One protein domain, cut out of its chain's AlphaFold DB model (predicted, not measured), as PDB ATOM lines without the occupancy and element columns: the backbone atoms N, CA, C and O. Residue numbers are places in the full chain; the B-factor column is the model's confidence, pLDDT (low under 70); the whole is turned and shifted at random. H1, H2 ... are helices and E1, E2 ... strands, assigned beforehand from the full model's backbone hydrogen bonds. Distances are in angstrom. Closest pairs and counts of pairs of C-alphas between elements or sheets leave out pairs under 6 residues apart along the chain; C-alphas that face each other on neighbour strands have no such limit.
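This is residues 5 to 110 of the 111 residues of an uncharacterized protein of Leptospira ellisii (UniProt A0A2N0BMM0). What is the main picture? A strongly twisted sheet of five strands, with the long hairpin of E1 and E2, makes a wall with helices over part of one face and the other face bare. The long helix H3 spans that face and crosses E5, H1 lies over the same face near one end of H3, and short H2 sits at that end. What is it made of? The printed part has 106 residues with three named helices followed by five named strands, mixed in class; the branched sheet is antiparallel, and E1, E2 and E3 form a meander, each strand the antiparallel neighbour of the one before. The whole is compact, with a radius of gyration of the C-alphas of 14.4 A, and elongated, spanning 42 by 27 by 22 A.

How is the sheet joined? E2, residues 72 to 84, has E1, residues 55 to 69, on one side, and E3, residues 87 to 91, and E4, residues 94 to 100, on the other side. N 58 and O 81 toward E1, N 82 and O 89 toward E3, and N 75 and O 97 toward E4 are each 2.8 A apart, within hydrogen-bond range. E5, residues 103 to 109, forms a hairpin with E4, with N 105 and O 98 at 2.8 A. Which helices are on it? H3, residues 28 to 49, and H1, residues 5 to 16, are on the same face, at heights over the sheet of 9.0 A and 9.6 A. H3 runs across E5 at 84 degrees on the local plane, and their closest C-alphas, of Arg 39 and Val 109, are 4.8 A apart. How do the helices meet? H2, residues 22 to 25, is not on the sheet; it touches H1 residues 13 to 16 alone, closest C-alphas Leu 16 and Ala 24 at 5.6 A, and H3 residues 31 to 35 alone, closest C-alphas Val 23 and Ala 31 at 5.1 A. H1, with residues 8 to 13 alone, only just touches H3, with 3 pairs of C-alphas within 8 A, the closest being Glu 9 and Leu 32 at 7.2 A. Every O i to N i+4 pair is within hydrogen-bond range in H3, 5 of 8 are in H1, and H2 is too short for one.

Where do the elements begin and end? H1 begins at C-alpha 5, (23.727, -14.688, -35.933), and E5 ends at C-alpha 109, (29.673, -16.538, -47.768). Which are long? H3 measures 31.4 A, E2 31.6 A and E1 29.6 A; E1 bends by 89 degrees at residue 65.

Is it continuous? The printed part has no cut, and its links are tight. Where is confidence low? Residues 5 to 9 and 17 to 24 are under 70; the mean pLDDT of the printed part is 81.9.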
ATOM      1  N   GLY A   5      23.902 -13.342 -36.498       58.69
ATOM      2  CA  GLY A   5      23.727 -14.688 -35.933       58.69
ATOM      3  C   GLY A   5      22.260 -15.120 -35.885       58.69
ATOM      4  O   GLY A   5      21.920 -16.189 -36.389       58.69
ATOM      5  N   GLU A   6      21.378 -14.244 -35.397       60.94
ATOM      6  CA  GLU A   6      19.934 -14.502 -35.321       60.94
ATOM      7  C   GLU A   6      19.303 -14.721 -36.704       60.94
ATOM      8  O   GLU A   6      18.371 -15.510 -36.833       60.94
ATOM      9  N   GLU A   7      19.790 -14.066 -37.763       65.69
ATOM     10  CA  GLU A   7      19.285 -14.304 -39.124       65.69
ATOM     11  C   GLU A   7      19.717 -15.661 -39.686       65.69
ATOM     12  O   GLU A   7      18.933 -16.344 -40.352       65.69
ATOM     13  N   SER A   8      20.961 -16.065 -39.416       67.81
ATOM     14  CA  SER A   8      21.469 -17.369 -39.834       67.81
ATOM     15  C   SER A   8      20.688 -18.508 -39.171       67.81
ATOM     16  O   SER A   8      20.315 -19.465 -39.852       67.81
ATOM     17  N   GLU A   9      20.371 -18.363 -37.886       68.19
ATOM     18  CA  GLU A   9      19.634 -19.350 -37.095       68.19
ATOM     19  C   GLU A   9      18.128 -19.374 -37.389       68.19
ATOM     20  O   GLU A   9      17.557 -20.443 -37.568       68.19
ATOM     21  N   ASN A  10      17.474 -18.211 -37.499       70.50
ATOM     22  CA  ASN A  10      16.010 -18.149 -37.589       70.50
ATOM     23  C   ASN A  10      15.463 -18.132 -39.022       70.50
ATOM     24  O   ASN A  10      14.279 -18.391 -39.234       70.50
ATOM     25  N   ILE A  11      16.290 -17.788 -40.015       71.31
ATOM     26  CA  ILE A  11      15.847 -17.636 -41.410       71.31
ATOM     27  C   ILE A  11      16.573 -18.630 -42.310       71.31
ATOM     28  O   ILE A  11      15.928 -19.337 -43.075       71.31
ATOM     29  N   LEU A  12      17.898 -18.714 -42.237       73.12
ATOM     30  CA  LEU A  12      18.671 -19.524 -43.182       73.12
ATOM     31  C   LEU A  12      18.655 -21.010 -42.871       73.12
ATOM     32  O   LEU A  12      18.210 -21.789 -43.708       73.12
ATOM     33  N   LEU A  13      19.116 -21.405 -41.686       73.62
ATOM     34  CA  LEU A  13      19.241 -22.816 -41.327       73.62
ATOM     35  C   LEU A  13      17.919 -23.589 -41.459       73.62
ATOM     36  O   LEU A  13      17.931 -24.607 -42.148       73.62
ATOM     37  N   PRO A  14      16.761 -23.094 -40.979       72.25
ATOM     38  CA  PRO A  14      15.485 -23.802 -41.109       72.25
ATOM     39  C   PRO A  14      15.040 -24.013 -42.561       72.25
ATOM     40  O   PRO A  14      14.275 -24.929 -42.854       72.25
ATOM     41  N   ASN A  15      15.507 -23.160 -43.475       72.69
ATOM     42  CA  ASN A  15      15.191 -23.231 -44.899       72.69
ATOM     43  C   ASN A  15      16.263 -23.973 -45.717       72.69
ATOM     44  O   ASN A  15      16.036 -24.266 -46.888       72.69
ATOM     45  N   LEU A  16      17.405 -24.299 -45.103       70.62
ATOM     46  CA  LEU A  16      18.450 -25.151 -45.670       70.62
ATOM     47  C   LEU A  16      18.282 -26.626 -45.267       70.62
ATOM     48  O   LEU A  16      18.855 -27.482 -45.934       70.62
ATOM     49  N   ILE A  17      17.506 -26.944 -44.220       63.19
ATOM     50  CA  ILE A  17      17.208 -28.327 -43.797       63.19
ATOM     51  C   ILE A  17      16.551 -29.110 -44.947       63.19
ATOM     52  O   ILE A  17      15.576 -28.654 -45.543       63.19
ATOM     53  N   GLY A  18      17.077 -30.303 -45.247       55.97
ATOM     54  CA  GLY A  18      16.598 -31.170 -46.336       55.97
ATOM     55  C   GLY A  18      17.169 -30.842 -47.722       55.97
ATOM     56  O   GLY A  18      16.910 -31.563 -48.684       55.97
ATOM     57  N   ASP A  19      17.974 -29.788 -47.833       66.00
ATOM     58  CA  ASP A  19      18.744 -29.491 -49.033       66.00
ATOM     59  C   ASP A  19      20.011 -30.373 -49.108       66.00
ATOM     60  O   ASP A  19      20.519 -30.846 -48.093       66.00
ATOM     61  N   LYS A  20      20.600 -30.569 -50.295       63.84
ATOM     62  CA  LYS A  20      21.813 -31.407 -50.493       63.84
ATOM     63  C   LYS A  20      23.091 -30.831 -49.847       63.84
ATOM     64  O   LYS A  20      24.194 -31.299 -50.121       63.84
ATOM     65  N   SER A  21      22.971 -29.777 -49.044       65.00
ATOM     66  CA  SER A  21      24.088 -29.107 -48.384       65.00
ATOM     67  C   SER A  21      24.546 -29.890 -47.155       65.00
ATOM     68  O   SER A  21      23.730 -30.366 -46.375       65.00
ATOM     69  N   ILE A  22      25.858 -29.954 -46.917       66.25
ATOM     70  CA  ILE A  22      26.427 -30.566 -45.699       66.25
ATOM     71  C   ILE A  22      25.868 -29.886 -44.436       66.25
ATOM     72  O   ILE A  22      25.605 -30.551 -43.443       66.25
ATOM     73  N   VAL A  23      25.614 -28.576 -44.503       68.25
ATOM     74  CA  VAL A  23      25.059 -27.773 -43.398       68.25
ATOM     75  C   VAL A  23      23.640 -28.221 -43.011       68.25
ATOM     76  O   VAL A  23      23.222 -28.009 -41.881       68.25
ATOM     77  N   ALA A  24      22.910 -28.862 -43.927       67.94
ATOM     78  CA  ALA A  24      21.541 -29.324 -43.708       67.94
ATOM     79  C   ALA A  24      21.447 -30.645 -42.928       67.94
ATOM     80  O   ALA A  24      20.365 -30.992 -42.463       67.94
ATOM     81  N   ASN A  25      22.556 -31.388 -42.830       71.62
ATOM     82  CA  ASN A  25      22.589 -32.774 -42.348       71.62
ATOM     83  C   ASN A  25      23.460 -32.956 -41.094       71.62
ATOM     84  O   ASN A  25      23.837 -34.077 -40.764       71.62
ATOM     85  N   ILE A  26      23.807 -31.861 -40.416       78.00
ATOM     86  CA  ILE A  26      24.614 -31.866 -39.191       78.00
ATOM     87  C   ILE A  26      23.863 -31.176 -38.044       78.00
ATOM     88  O   ILE A  26      22.931 -30.411 -38.309       78.00
ATOM     89  N   PRO A  27      24.249 -31.427 -36.779       82.69
ATOM     90  CA  PRO A  27      23.687 -30.737 -35.620       82.69
ATOM     91  C   PRO A  27      23.730 -29.206 -35.746       82.69
ATOM     92  O   PRO A  27      24.639 -28.649 -36.362       82.69
ATOM     93  N   LEU A  28      22.731 -28.528 -35.169       76.69
ATOM     94  CA  LEU A  28      22.514 -27.083 -35.324       76.69
ATOM     95  C   LEU A  28      23.727 -26.243 -34.895       76.69
ATOM     96  O   LEU A  28      24.119 -25.314 -35.596       76.69
ATOM     97  N   ASP A  29      24.335 -26.590 -33.767       79.25
ATOM     98  CA  ASP A  29      25.547 -25.974 -33.227       79.25
ATOM     99  C   ASP A  29      26.728 -26.092 -34.203       79.25
ATOM    100  O   ASP A  29      27.401 -25.104 -34.502       79.25
ATOM    101  N   GLN A  30      26.923 -27.274 -34.789       81.94
ATOM    102  CA  GLN A  30      27.963 -27.511 -35.793       81.94
ATOM    103  C   GLN A  30      27.667 -26.776 -37.108       81.94
ATOM    104  O   GLN A  30      28.582 -26.272 -37.764       81.94
ATOM    105  N   ALA A  31      26.393 -26.688 -37.496       78.06
ATOM    106  CA  ALA A  31      25.947 -25.948 -38.672       78.06
ATOM    107  C   ALA A  31      26.221 -24.445 -38.532       78.06
ATOM    108  O   ALA A  31      26.762 -23.827 -39.455       78.06
ATOM    109  N   LEU A  32      25.889 -23.871 -37.373       79.62
ATOM    110  CA  LEU A  32      26.153 -22.472 -37.042       79.62
ATOM    111  C   LEU A  32      27.651 -22.172 -37.061       79.62
ATOM    112  O   LEU A  32      28.071 -21.211 -37.710       79.62
ATOM    113  N   GLU A  33      28.459 -23.021 -36.428       83.06
ATOM    114  CA  GLU A  33      29.909 -22.837 -36.382       83.06
ATOM    115  C   GLU A  33      30.545 -22.952 -37.774       83.06
ATOM    116  O   GLU A  33      31.358 -22.113 -38.169       83.06
ATOM    117  N   MET A  34      30.109 -23.914 -38.591       82.62
ATOM    118  CA  MET A  34      30.544 -24.017 -39.986       82.62
ATOM    119  C   MET A  34      30.189 -22.774 -40.810       82.62
ATOM    120  O   MET A  34      31.018 -22.294 -41.589       82.62
ATOM    121  N   LEU A  35      28.965 -22.251 -40.678       79.50
ATOM    122  CA  LEU A  35      28.554 -21.032 -41.376       79.50
ATOM    123  C   LEU A  35      29.372 -19.821 -40.915       79.50
ATOM    124  O   LEU A  35      29.766 -19.006 -41.753       79.50
ATOM    125  N   ARG A  36      29.670 -19.727 -39.614       82.56
ATOM    126  CA  ARG A  36      30.525 -18.683 -39.040       82.56
ATOM    127  C   ARG A  36      31.934 -18.736 -39.632       82.56
ATOM    128  O   ARG A  36      32.378 -17.746 -40.208       82.56
ATOM    129  N   LEU A  37      32.588 -19.898 -39.587       84.38
ATOM    130  CA  LEU A  37      33.946 -20.091 -40.111       84.38
ATOM    131  C   LEU A  37      34.040 -19.791 -41.612       84.38
ATOM    132  O   LEU A  37      34.950 -19.094 -42.060       84.38
ATOM    133  N   ARG A  38      33.078 -20.275 -42.407       83.62
ATOM    134  CA  ARG A  38      33.032 -19.997 -43.854       83.62
ATOM    135  C   ARG A  38      32.863 -18.510 -44.141       83.62
ATOM    136  O   ARG A  38      33.525 -17.990 -45.040       83.62
ATOM    137  N   ARG A  39      32.022 -17.824 -43.362       83.25
ATOM    138  CA  ARG A  39      31.828 -16.379 -43.475       83.25
ATOM    139  C   ARG A  39      33.104 -15.620 -43.138       83.25
ATOM    140  O   ARG A  39      33.483 -14.743 -43.904       83.25
ATOM    141  N   GLU A  40      33.784 -15.968 -42.052       86.94
ATOM    142  CA  GLU A  40      35.046 -15.331 -41.657       86.94
ATOM    143  C   GLU A  40      36.130 -15.498 -42.718       86.94
ATOM    144  O   GLU A  40      36.759 -14.519 -43.119       86.94
ATOM    145  N   LEU A  41      36.295 -16.715 -43.241       86.44
ATOM    146  CA  LEU A  41      37.254 -16.985 -44.309       86.44
ATOM    147  C   LEU A  41      36.914 -16.234 -45.600       86.44
ATOM    148  O   LEU A  41      37.810 -15.671 -46.226       86.44
ATOM    149  N   GLY A  42      35.639 -16.193 -45.992       85.69
ATOM    150  CA  GLY A  42      35.229 -15.467 -47.193       85.69
ATOM    151  C   GLY A  42      35.366 -13.950 -47.042       85.69
ATOM    152  O   GLY A  42      35.840 -13.289 -47.962       85.69
ATOM    153  N   ILE A  43      35.045 -13.389 -45.869       86.06
ATOM    154  CA  ILE A  43      35.300 -11.970 -45.560       86.06
ATOM    155  C   ILE A  43      36.798 -11.679 -45.627       86.06
ATOM    156  O   ILE A  43      37.193 -10.697 -46.253       86.06
ATOM    157  N   LYS A  44      37.633 -12.544 -45.042       88.25
ATOM    158  CA  LYS A  44      39.089 -12.407 -45.111       88.25
ATOM    159  C   LYS A  44      39.584 -12.413 -46.558       88.25
ATOM    160  O   LYS A  44      40.320 -11.517 -46.935       88.25
ATOM    161  N   ARG A  45      39.111 -13.337 -47.400       87.69
ATOM    162  CA  ARG A  45      39.475 -13.382 -48.828       87.69
ATOM    163  C   ARG A  45      39.029 -12.142 -49.602       87.69
ATOM    164  O   ARG A  45      39.756 -11.695 -50.484       87.69
ATOM    165  N   ILE A  46      37.862 -11.576 -49.280       86.31
ATOM    166  CA  ILE A  46      37.433 -10.285 -49.843       86.31
ATOM    167  C   ILE A  46      38.376  -9.168 -49.385       86.31
ATOM    168  O   ILE A  46      38.779  -8.340 -50.195       86.31
ATOM    169  N   ALA A  47      38.737  -9.124 -48.102       87.62
ATOM    170  CA  ALA A  47      39.665  -8.123 -47.582       87.62
ATOM    171  C   ALA A  47      41.049  -8.242 -48.246       87.62
ATOM    172  O   ALA A  47      41.591  -7.234 -48.692       87.62
ATOM    173  N   ASP A  48      41.567  -9.462 -48.396       88.88
ATOM    174  CA  ASP A  48      42.844  -9.744 -49.056       88.88
ATOM    175  C   ASP A  48      42.814  -9.314 -50.534       88.88
ATOM    176  O   ASP A  48      43.722  -8.625 -50.996       88.88
ATOM    177  N   SER A  49      41.744  -9.634 -51.276       86.00
ATOM    178  CA  SER A  49      41.618  -9.269 -52.700       86.00
ATOM    179  C   SER A  49      41.386  -7.777 -52.945       86.00
ATOM    180  O   SER A  49      41.573  -7.287 -54.059       86.00
ATOM    181  N   THR A  50      40.975  -7.051 -51.910       87.75
ATOM    182  CA  THR A  50      40.708  -5.609 -51.957       87.75
ATOM    183  C   THR A  50      41.807  -4.809 -51.261       87.75
ATOM    184  O   THR A  50      41.714  -3.583 -51.193       87.75
ATOM    185  N   GLU A  51      42.854  -5.479 -50.763       88.38
ATOM    186  CA  GLU A  51      43.946  -4.889 -49.978       88.38
ATOM    187  C   GLU A  51      43.429  -4.057 -48.784       88.38
ATOM    188  O   GLU A  51      43.992  -3.018 -48.439       88.38
ATOM    189  N   GLY A  52      42.295  -4.455 -48.196       81.31
ATOM    190  CA  GLY A  52      41.645  -3.729 -47.099       81.31
ATOM    191  C   GLY A  52      41.084  -2.348 -47.472       81.31
ATOM    192  O   GLY A  52      40.715  -1.573 -46.587       81.31
ATOM    193  N   LYS A  53      41.013  -2.005 -48.764       88.56
ATOM    194  CA  LYS A  53      40.486  -0.715 -49.236       88.56
ATOM    195  C   LYS A  53      38.961  -0.675 -49.157       88.56
ATOM    196  O   LYS A  53      38.274  -1.695 -49.173       88.56
ATOM    197  N   ARG A  54      38.406   0.543 -49.131       86.56
ATOM    198  CA  ARG A  54      36.954   0.737 -49.252       86.56
ATOM    199  C   ARG A  54      36.456   0.167 -50.580       86.56
ATOM    200  O   ARG A  54      37.003   0.464 -51.642       86.56
ATOM    201  N   VAL A  55      35.382  -0.603 -50.478       88.56
ATOM    202  CA  VAL A  55      34.720  -1.312 -51.572       88.56
ATOM    203  C   VAL A  55      33.314  -0.773 -51.769       88.56
ATOM    204  O   VAL A  55      32.586  -0.555 -50.801       88.56
ATOM    205  N   THR A  56      32.905  -0.618 -53.023       90.94
ATOM    206  CA  THR A  56      31.492  -0.458 -53.384       90.94
ATOM    207  C   THR A  56      31.069  -1.579 -54.320       90.94
ATOM    208  O   THR A  56      31.803  -1.969 -55.228       90.94
ATOM    209  N   VAL A  57      29.880  -2.137 -54.090       89.94
ATOM    210  CA  VAL A  57      29.315  -3.161 -54.973       89.94
ATOM    211  C   VAL A  57      28.805  -2.467 -56.229       89.94
ATOM    212  O   VAL A  57      27.917  -1.623 -56.154       89.94
ATOM    213  N   LYS A  58      29.369  -2.824 -57.385       92.19
ATOM    214  CA  LYS A  58      28.936  -2.309 -58.686       92.19
ATOM    215  C   LYS A  58      27.790  -3.141 -59.249       92.19
ATOM    216  O   LYS A  58      26.809  -2.592 -59.741       92.19
ATOM    217  N   ARG A  59      27.922  -4.468 -59.193       91.50
ATOM    218  CA  ARG A  59      26.945  -5.416 -59.739       91.50
ATOM    219  C   ARG A  59      27.088  -6.783 -59.080       91.50
ATOM    220  O   ARG A  59      28.196  -7.218 -58.782       91.50
ATOM    221  N   VAL A  60      25.970  -7.485 -58.924       90.25
ATOM    222  CA  VAL A  60      25.942  -8.914 -58.583       90.25
ATOM    223  C   VAL A  60      25.547  -9.700 -59.829       90.25
ATOM    224  O   VAL A  60      24.596  -9.334 -60.522       90.25
ATOM    225  N   ILE A  61      26.304 -10.747 -60.146       91.69
ATOM    226  CA  ILE A  61      26.037 -11.642 -61.269       91.69
ATOM    227  C   ILE A  61      25.494 -12.940 -60.688       91.69
ATOM    228  O   ILE A  61      26.204 -13.674 -60.002       91.69
ATOM    229  N   PHE A  62      24.210 -13.177 -60.934       90.06
ATOM    230  CA  PHE A  62      23.510 -14.369 -60.482       90.06
ATOM    231  C   PHE A  62      23.509 -15.439 -61.565       90.06
ATOM    232  O   PHE A  62      23.383 -15.131 -62.752       90.06
ATOM    233  N   ASN A  63      23.538 -16.695 -61.134       86.75
ATOM    234  CA  ASN A  63      23.101 -17.800 -61.966       86.75
ATOM    235  C   ASN A  63      21.603 -17.602 -62.281       86.75
ATOM    236  O   ASN A  63      20.821 -17.303 -61.372       86.75
ATOM    237  N   PRO A  64      21.163 -17.767 -63.541       81.19
ATOM    238  CA  PRO A  64      19.752 -17.623 -63.903       81.19
ATOM    239  C   PRO A  64      18.832 -18.642 -63.209       81.19
ATOM    240  O   PRO A  64      17.622 -18.418 -63.120       81.19
ATOM    241  N   LYS A  65      19.369 -19.765 -62.718       84.94
ATOM    242  CA  LYS A  65      18.588 -20.781 -62.009       84.94
ATOM    243  C   LYS A  65      18.335 -20.364 -60.562       84.94
ATOM    244  O   LYS A  65      19.258 -20.221 -59.764       84.94
ATOM    245  N   LYS A  66      17.055 -20.240 -60.210       83.88
ATOM    246  CA  LYS A  66      16.617 -20.047 -58.824       83.88
ATOM    247  C   LYS A  66      16.636 -21.377 -58.076       83.88
ATOM    248  O   LYS A  66      16.225 -22.403 -58.619       83.88
ATOM    249  N   ARG A  67      17.052 -21.343 -56.814       83.69
ATOM    250  CA  ARG A  67      16.994 -22.475 -55.884       83.69
ATOM    251  C   ARG A  67      15.860 -22.243 -54.899       83.69
ATOM    252  O   ARG A  67      15.848 -21.228 -54.212       83.69
ATOM    253  N   ILE A  68      14.909 -23.165 -54.822       83.38
ATOM    254  CA  ILE A  68      13.842 -23.084 -53.821       83.38
ATOM    255  C   ILE A  68      14.345 -23.739 -52.537       83.38
ATOM    256  O   ILE A  68      14.658 -24.926 -52.521       83.38
ATOM    257  N   LEU A  69      14.460 -22.937 -51.481       80.31
ATOM    258  CA  LEU A  69      14.959 -23.318 -50.164       80.31
ATOM    259  C   LEU A  69      13.790 -23.277 -49.188       80.31
ATOM    260  O   LEU A  69      13.596 -22.288 -48.483       80.31
ATOM    261  N   ASN A  70      12.950 -24.314 -49.220       81.25
ATOM    262  CA  ASN A  70      11.686 -24.370 -48.486       81.25
ATOM    263  C   ASN A  70      10.816 -23.116 -48.745       81.25
ATOM    264  O   ASN A  70      10.196 -23.018 -49.802       81.25
ATOM    265  N   ARG A  71      10.799 -22.138 -47.828       83.19
ATOM    266  CA  ARG A  71      10.011 -20.897 -47.952       83.19
ATOM    267  C   ARG A  71      10.783 -19.727 -48.566       83.19
ATOM    268  O   ARG A  71      10.215 -18.648 -48.722       83.19
ATOM    269  N   LEU A  72      12.065 -19.908 -48.873       84.38
ATOM    270  CA  LEU A  72      12.933 -18.876 -49.433       84.38
ATOM    271  C   LEU A  72      13.237 -19.142 -50.903       84.38
ATOM    272  O   LEU A  72      13.421 -20.281 -51.336       84.38
ATOM    273  N   VAL A  73      13.369 -18.054 -51.657       86.81
ATOM    274  CA  VAL A  73      13.919 -18.093 -53.010       86.81
ATOM    275  C   VAL A  73      15.393 -17.723 -52.925       86.81
ATOM    276  O   VAL A  73      15.748 -16.607 -52.544       86.81
ATOM    277  N   GLY A  74      16.248 -18.687 -53.241       87.38
ATOM    278  CA  GLY A  74      17.692 -18.543 -53.326       87.38
ATOM    279  C   GLY A  74      18.150 -18.235 -54.748       87.38
ATOM    280  O   GLY A  74      17.653 -18.797 -55.725       87.38
ATOM    281  N   TYR A  75      19.143 -17.364 -54.845       88.81
ATOM    282  CA  TYR A  75      19.820 -16.971 -56.070       88.81
ATOM    283  C   TYR A  75      21.304 -17.276 -55.893       88.81
ATOM    284  O   TYR A  75      21.975 -16.668 -55.052       88.81
ATOM    285  N   GLU A  76      21.805 -18.252 -56.647       88.56
ATOM    286  CA  GLU A  76      23.235 -18.544 -56.657       88.56
ATOM    287  C   GLU A  76      23.977 -17.371 -57.292       88.56
ATOM    288  O   GLU A  76      23.570 -16.839 -58.325       88.56
ATOM    289  N   VAL A  77      25.049 -16.942 -56.641       90.06
ATOM    290  CA  VAL A  77      25.888 -15.842 -57.106       90.06
ATOM    291  C   VAL A  77      27.111 -16.449 -57.773       90.06
ATOM    292  O   VAL A  77      27.860 -17.186 -57.136       90.06
ATOM    293  N   GLU A  78      27.310 -16.146 -59.053       90.94
ATOM    294  CA  GLU A  78      28.534 -16.527 -59.761       90.94
ATOM    295  C   GLU A  78      29.694 -15.654 -59.290       90.94
ATOM    296  O   GLU A  78      30.733 -16.154 -58.872       90.94
ATOM    297  N   LYS A  79      29.503 -14.330 -59.336       91.62
ATOM    298  CA  LYS A  79      30.503 -13.357 -58.896       91.62
ATOM    299  C   LYS A  79      29.888 -12.000 -58.589       91.62
ATOM    300  O   LYS A  79      28.823 -11.632 -59.087       91.62
ATOM    301  N   VAL A  80      30.608 -11.224 -57.794       92.25
ATOM    302  CA  VAL A  80      30.280  -9.844 -57.446       92.25
ATOM    303  C   VAL A  80      31.346  -8.925 -58.015       92.25
ATOM    304  O   VAL A  80      32.534  -9.111 -57.755       92.25
ATOM    305  N   GLU A  81      30.922  -7.932 -58.787       94.25
ATOM    306  CA  GLU A  81      31.785  -6.859 -59.268       94.25
ATOM    307  C   GLU A  81      31.914  -5.799 -58.177       94.25
ATOM    308  O   GLU A  81      30.936  -5.146 -57.797       94.25
ATOM    309  N   LEU A  82      33.131  -5.620 -57.684       92.75
ATOM    310  CA  LEU A  82      33.500  -4.625 -56.694       92.75
ATOM    311  C   LEU A  82      34.271  -3.500 -57.379       92.75
ATOM    312  O   LEU A  82      35.142  -3.749 -58.211       92.75
ATOM    313  N   ASN A  83      33.977  -2.261 -57.007       92.62
ATOM    314  CA  ASN A  83      34.844  -1.130 -57.294       92.62
ATOM    315  C   ASN A  83      35.757  -0.897 -56.086       92.62
ATOM    316  O   ASN A  83      35.285  -0.666 -54.969       92.62
ATOM    317  N   VAL A  84      37.063  -0.978 -56.332       92.94
ATOM    318  CA  VAL A  84      38.136  -0.804 -55.354       92.94
ATOM    319  C   VAL A  84      39.073   0.271 -55.878       92.94
ATOM    320  O   VAL A  84      39.815   0.042 -56.833       92.94
ATOM    321  N   ALA A  85      39.033   1.461 -55.275       89.12
ATOM    322  CA  ALA A  85      39.876   2.596 -55.674       89.12
ATOM    323  C   ALA A  85      39.855   2.880 -57.197       89.12
ATOM    324  O   ALA A  85      40.893   3.120 -57.812       89.12
ATOM    325  N   GLY A  86      38.671   2.808 -57.819       87.81
ATOM    326  CA  GLY A  86      38.483   3.056 -59.252       87.81
ATOM    327  C   GLY A  86      38.774   1.856 -60.159       87.81
ATOM    328  O   GLY A  86      38.581   1.959 -61.368       87.81
ATOM    329  N   LYS A  87      39.201   0.715 -59.605       90.06
ATOM    330  CA  LYS A  87      39.427  -0.535 -60.343       90.06
ATOM    331  C   LYS A  87      38.296  -1.525 -60.098       90.06
ATOM    332  O   LYS A  87      37.742  -1.588 -59.004       90.06
ATOM    333  N   THR A  88      37.987  -2.333 -61.107       92.38
ATOM    334  CA  THR A  88      37.049  -3.451 -60.959       92.38
ATOM    335  C   THR A  88      37.792  -4.672 -60.427       92.38
ATOM    336  O   THR A  88      38.752  -5.124 -61.048       92.38
ATOM    337  N   VAL A  89      37.328  -5.218 -59.306       92.19
ATOM    338  CA  VAL A  89      37.776  -6.489 -58.722       92.19
ATOM    339  C   VAL A  89      36.572  -7.420 -58.645       92.19
ATOM    340  O   VAL A  89      35.463  -6.976 -58.360       92.19
ATOM    341  N   PHE A  90      36.764  -8.712 -58.900       91.44
ATOM    342  CA  PHE A  90      35.693  -9.699 -58.789       91.44
ATOM    343  C   PHE A  90      35.835 -10.490 -57.490       91.44
ATOM    344  O   PHE A  90      36.933 -10.902 -57.124       91.44
ATOM    345  N   SER A  91      34.715 -10.717 -56.806       88.62
ATOM    346  CA  SER A  91      34.636 -11.608 -55.651       88.62
ATOM    347  C   SER A  91      33.676 -12.751 -55.931       88.62
ATOM    348  O   SER A  91      32.506 -12.533 -56.236       88.62
ATOM    349  N   GLU A  92      34.161 -13.973 -55.765       89.44
ATOM    350  CA  GLU A  92      33.359 -15.198 -55.849       89.44
ATOM    351  C   GLU A  92      32.964 -15.712 -54.458       89.44
ATOM    352  O   GLU A  92      32.476 -16.827 -54.322       89.44
ATOM    353  N   GLN A  93      33.216 -14.934 -53.403       87.88
ATOM    354  CA  GLN A  93      33.067 -15.388 -52.015       87.88
ATOM    355  C   GLN A  93      31.608 -15.372 -51.540       87.88
ATOM    356  O   GLN A  93      31.231 -16.084 -50.614       87.88
ATOM    357  N   ILE A  94      30.758 -14.564 -52.173       87.38
ATOM    358  CA  ILE A  94      29.311 -14.591 -51.951       87.38
ATOM    359  C   ILE A  94      28.751 -15.667 -52.877       87.38
ATOM    360  O   ILE A  94      28.851 -15.522 -54.088       87.38
ATOM    361  N   LYS A  95      28.186 -16.741 -52.314       85.94
ATOM    362  CA  LYS A  95      27.698 -17.901 -53.085       85.94
ATOM    363  C   LYS A  95      26.186 -17.942 -53.232       85.94
ATOM    364  O   LYS A  95      25.675 -18.462 -54.218       85.94
ATOM    365  N   LEU A  96      25.462 -17.424 -52.245       85.25
ATOM    366  CA  LEU A  96      24.007 -17.475 -52.223       85.25
ATOM    367  C   LEU A  96      23.448 -16.189 -51.633       85.25
ATOM    368  O   LEU A  96      23.877 -15.743 -50.564       85.25
ATOM    369  N   VAL A  97      22.445 -15.643 -52.305       87.38
ATOM    370  CA  VAL A  97      21.578 -14.584 -51.794       87.38
ATOM    371  C   VAL A  97      20.168 -15.144 -51.705       87.38
ATOM    372  O   VAL A  97      19.731 -15.860 -52.598       87.38
ATOM    373  N   VAL A  98      19.455 -14.835 -50.631       86.75
ATOM    374  CA  VAL A  98      18.053 -15.228 -50.457       86.75
ATOM    375  C   VAL A  98      17.165 -14.003 -50.428       86.75
ATOM    376  O   VAL A  98      17.531 -12.965 -49.877       86.75
ATOM    377  N   GLU A  99      15.984 -14.134 -51.010       85.88
ATOM    378  CA  GLU A  99      14.921 -13.153 -50.882       85.88
ATOM    379  C   GLU A  99      14.032 -13.516 -49.690       85.88
ATOM    380  O   GLU A  99      13.510 -14.628 -49.597       85.88
ATOM    381  N   HIS A 100      13.859 -12.575 -48.766       82.62
ATOM    382  CA  HIS A 100      12.989 -12.725 -47.609       82.62
ATOM    383  C   HIS A 100      12.233 -11.417 -47.356       82.62
ATOM    384  O   HIS A 100      12.843 -10.379 -47.103       82.62
ATOM    385  N   LYS A 101      10.894 -11.472 -47.415       83.62
ATOM    386  CA  LYS A 101       9.992 -10.315 -47.224       83.62
ATOM    387  C   LYS A 101      10.319  -9.125 -48.145       83.62
ATOM    388  O   LYS A 101      10.340  -7.981 -47.699       83.62
ATOM    389  N   GLY A 102      10.618  -9.401 -49.417       80.38
ATOM    390  CA  GLY A 102      10.958  -8.380 -50.416       80.38
ATOM    391  C   GLY A 102      12.351  -7.761 -50.254       80.38
ATOM    392  O   GLY A 102      12.665  -6.786 -50.930       80.38
ATOM    393  N   GLN A 103      13.193  -8.302 -49.367       81.06
ATOM    394  CA  GLN A 103      14.584  -7.882 -49.194       81.06
ATOM    395  C   GLN A 103      15.541  -9.009 -49.573       81.06
ATOM    396  O   GLN A 103      15.316 -10.169 -49.227       81.06
ATOM    397  N   PHE A 104      16.641  -8.657 -50.237       81.31
ATOM    398  CA  PHE A 104      17.719  -9.587 -50.557       81.31
ATOM    399  C   PHE A 104      18.755  -9.610 -49.436       81.31
ATOM    400  O   PHE A 104      19.200  -8.561 -48.970       81.31
ATOM    401  N   LYS A 105      19.157 -10.810 -49.016       81.50
ATOM    402  CA  LYS A 105      20.124 -11.022 -47.935       81.50
ATOM    403  C   LYS A 105      21.202 -12.004 -48.347       81.50
ATOM    404  O   LYS A 105      20.921 -13.012 -48.992       81.50
ATOM    405  N   VAL A 106      22.439 -11.726 -47.945       77.88
ATOM    406  CA  VAL A 106      23.562 -12.640 -48.174       77.88
ATOM    407  C   VAL A 106      23.401 -13.852 -47.268       77.88
ATOM    408  O   VAL A 106      23.463 -13.750 -46.045       77.88
ATOM    409  N   ALA A 107      23.196 -15.002 -47.897       70.81
ATOM    410  CA  ALA A 107      22.905 -16.252 -47.225       70.81
ATOM    411  C   ALA A 107      24.158 -17.063 -46.936       70.81
ATOM    412  O   ALA A 107      24.377 -17.515 -45.813       70.81
ATOM    413  N   VAL A 108      24.992 -17.232 -47.959       72.12
ATOM    414  CA  VAL A 108      26.213 -18.022 -47.863       72.12
ATOM    415  C   VAL A 108      27.372 -17.184 -48.358       72.12
ATOM    416  O   VAL A 108      27.405 -16.753 -49.513       72.12
ATOM    417  N   VAL A 109      28.327 -16.997 -47.457       75.00
ATOM    418  CA  VAL A 109      29.673 -16.538 -47.768       75.00
ATOM    419  C   VAL A 109      30.577 -17.745 -47.575       75.00
ATOM    420  O   VAL A 109      30.538 -18.368 -46.512       75.00
ATOM    421  N   SER A 110      31.331 -18.120 -48.600       71.62
ATOM    422  CA  SER A 110      32.289 -19.217 -48.515       71.62
ATOM    423  C   SER A 110      33.608 -18.839 -49.174       71.62
ATOM    424  O   SER A 110      33.598 -17.984 -50.060       71.62
TER     425      SER A 110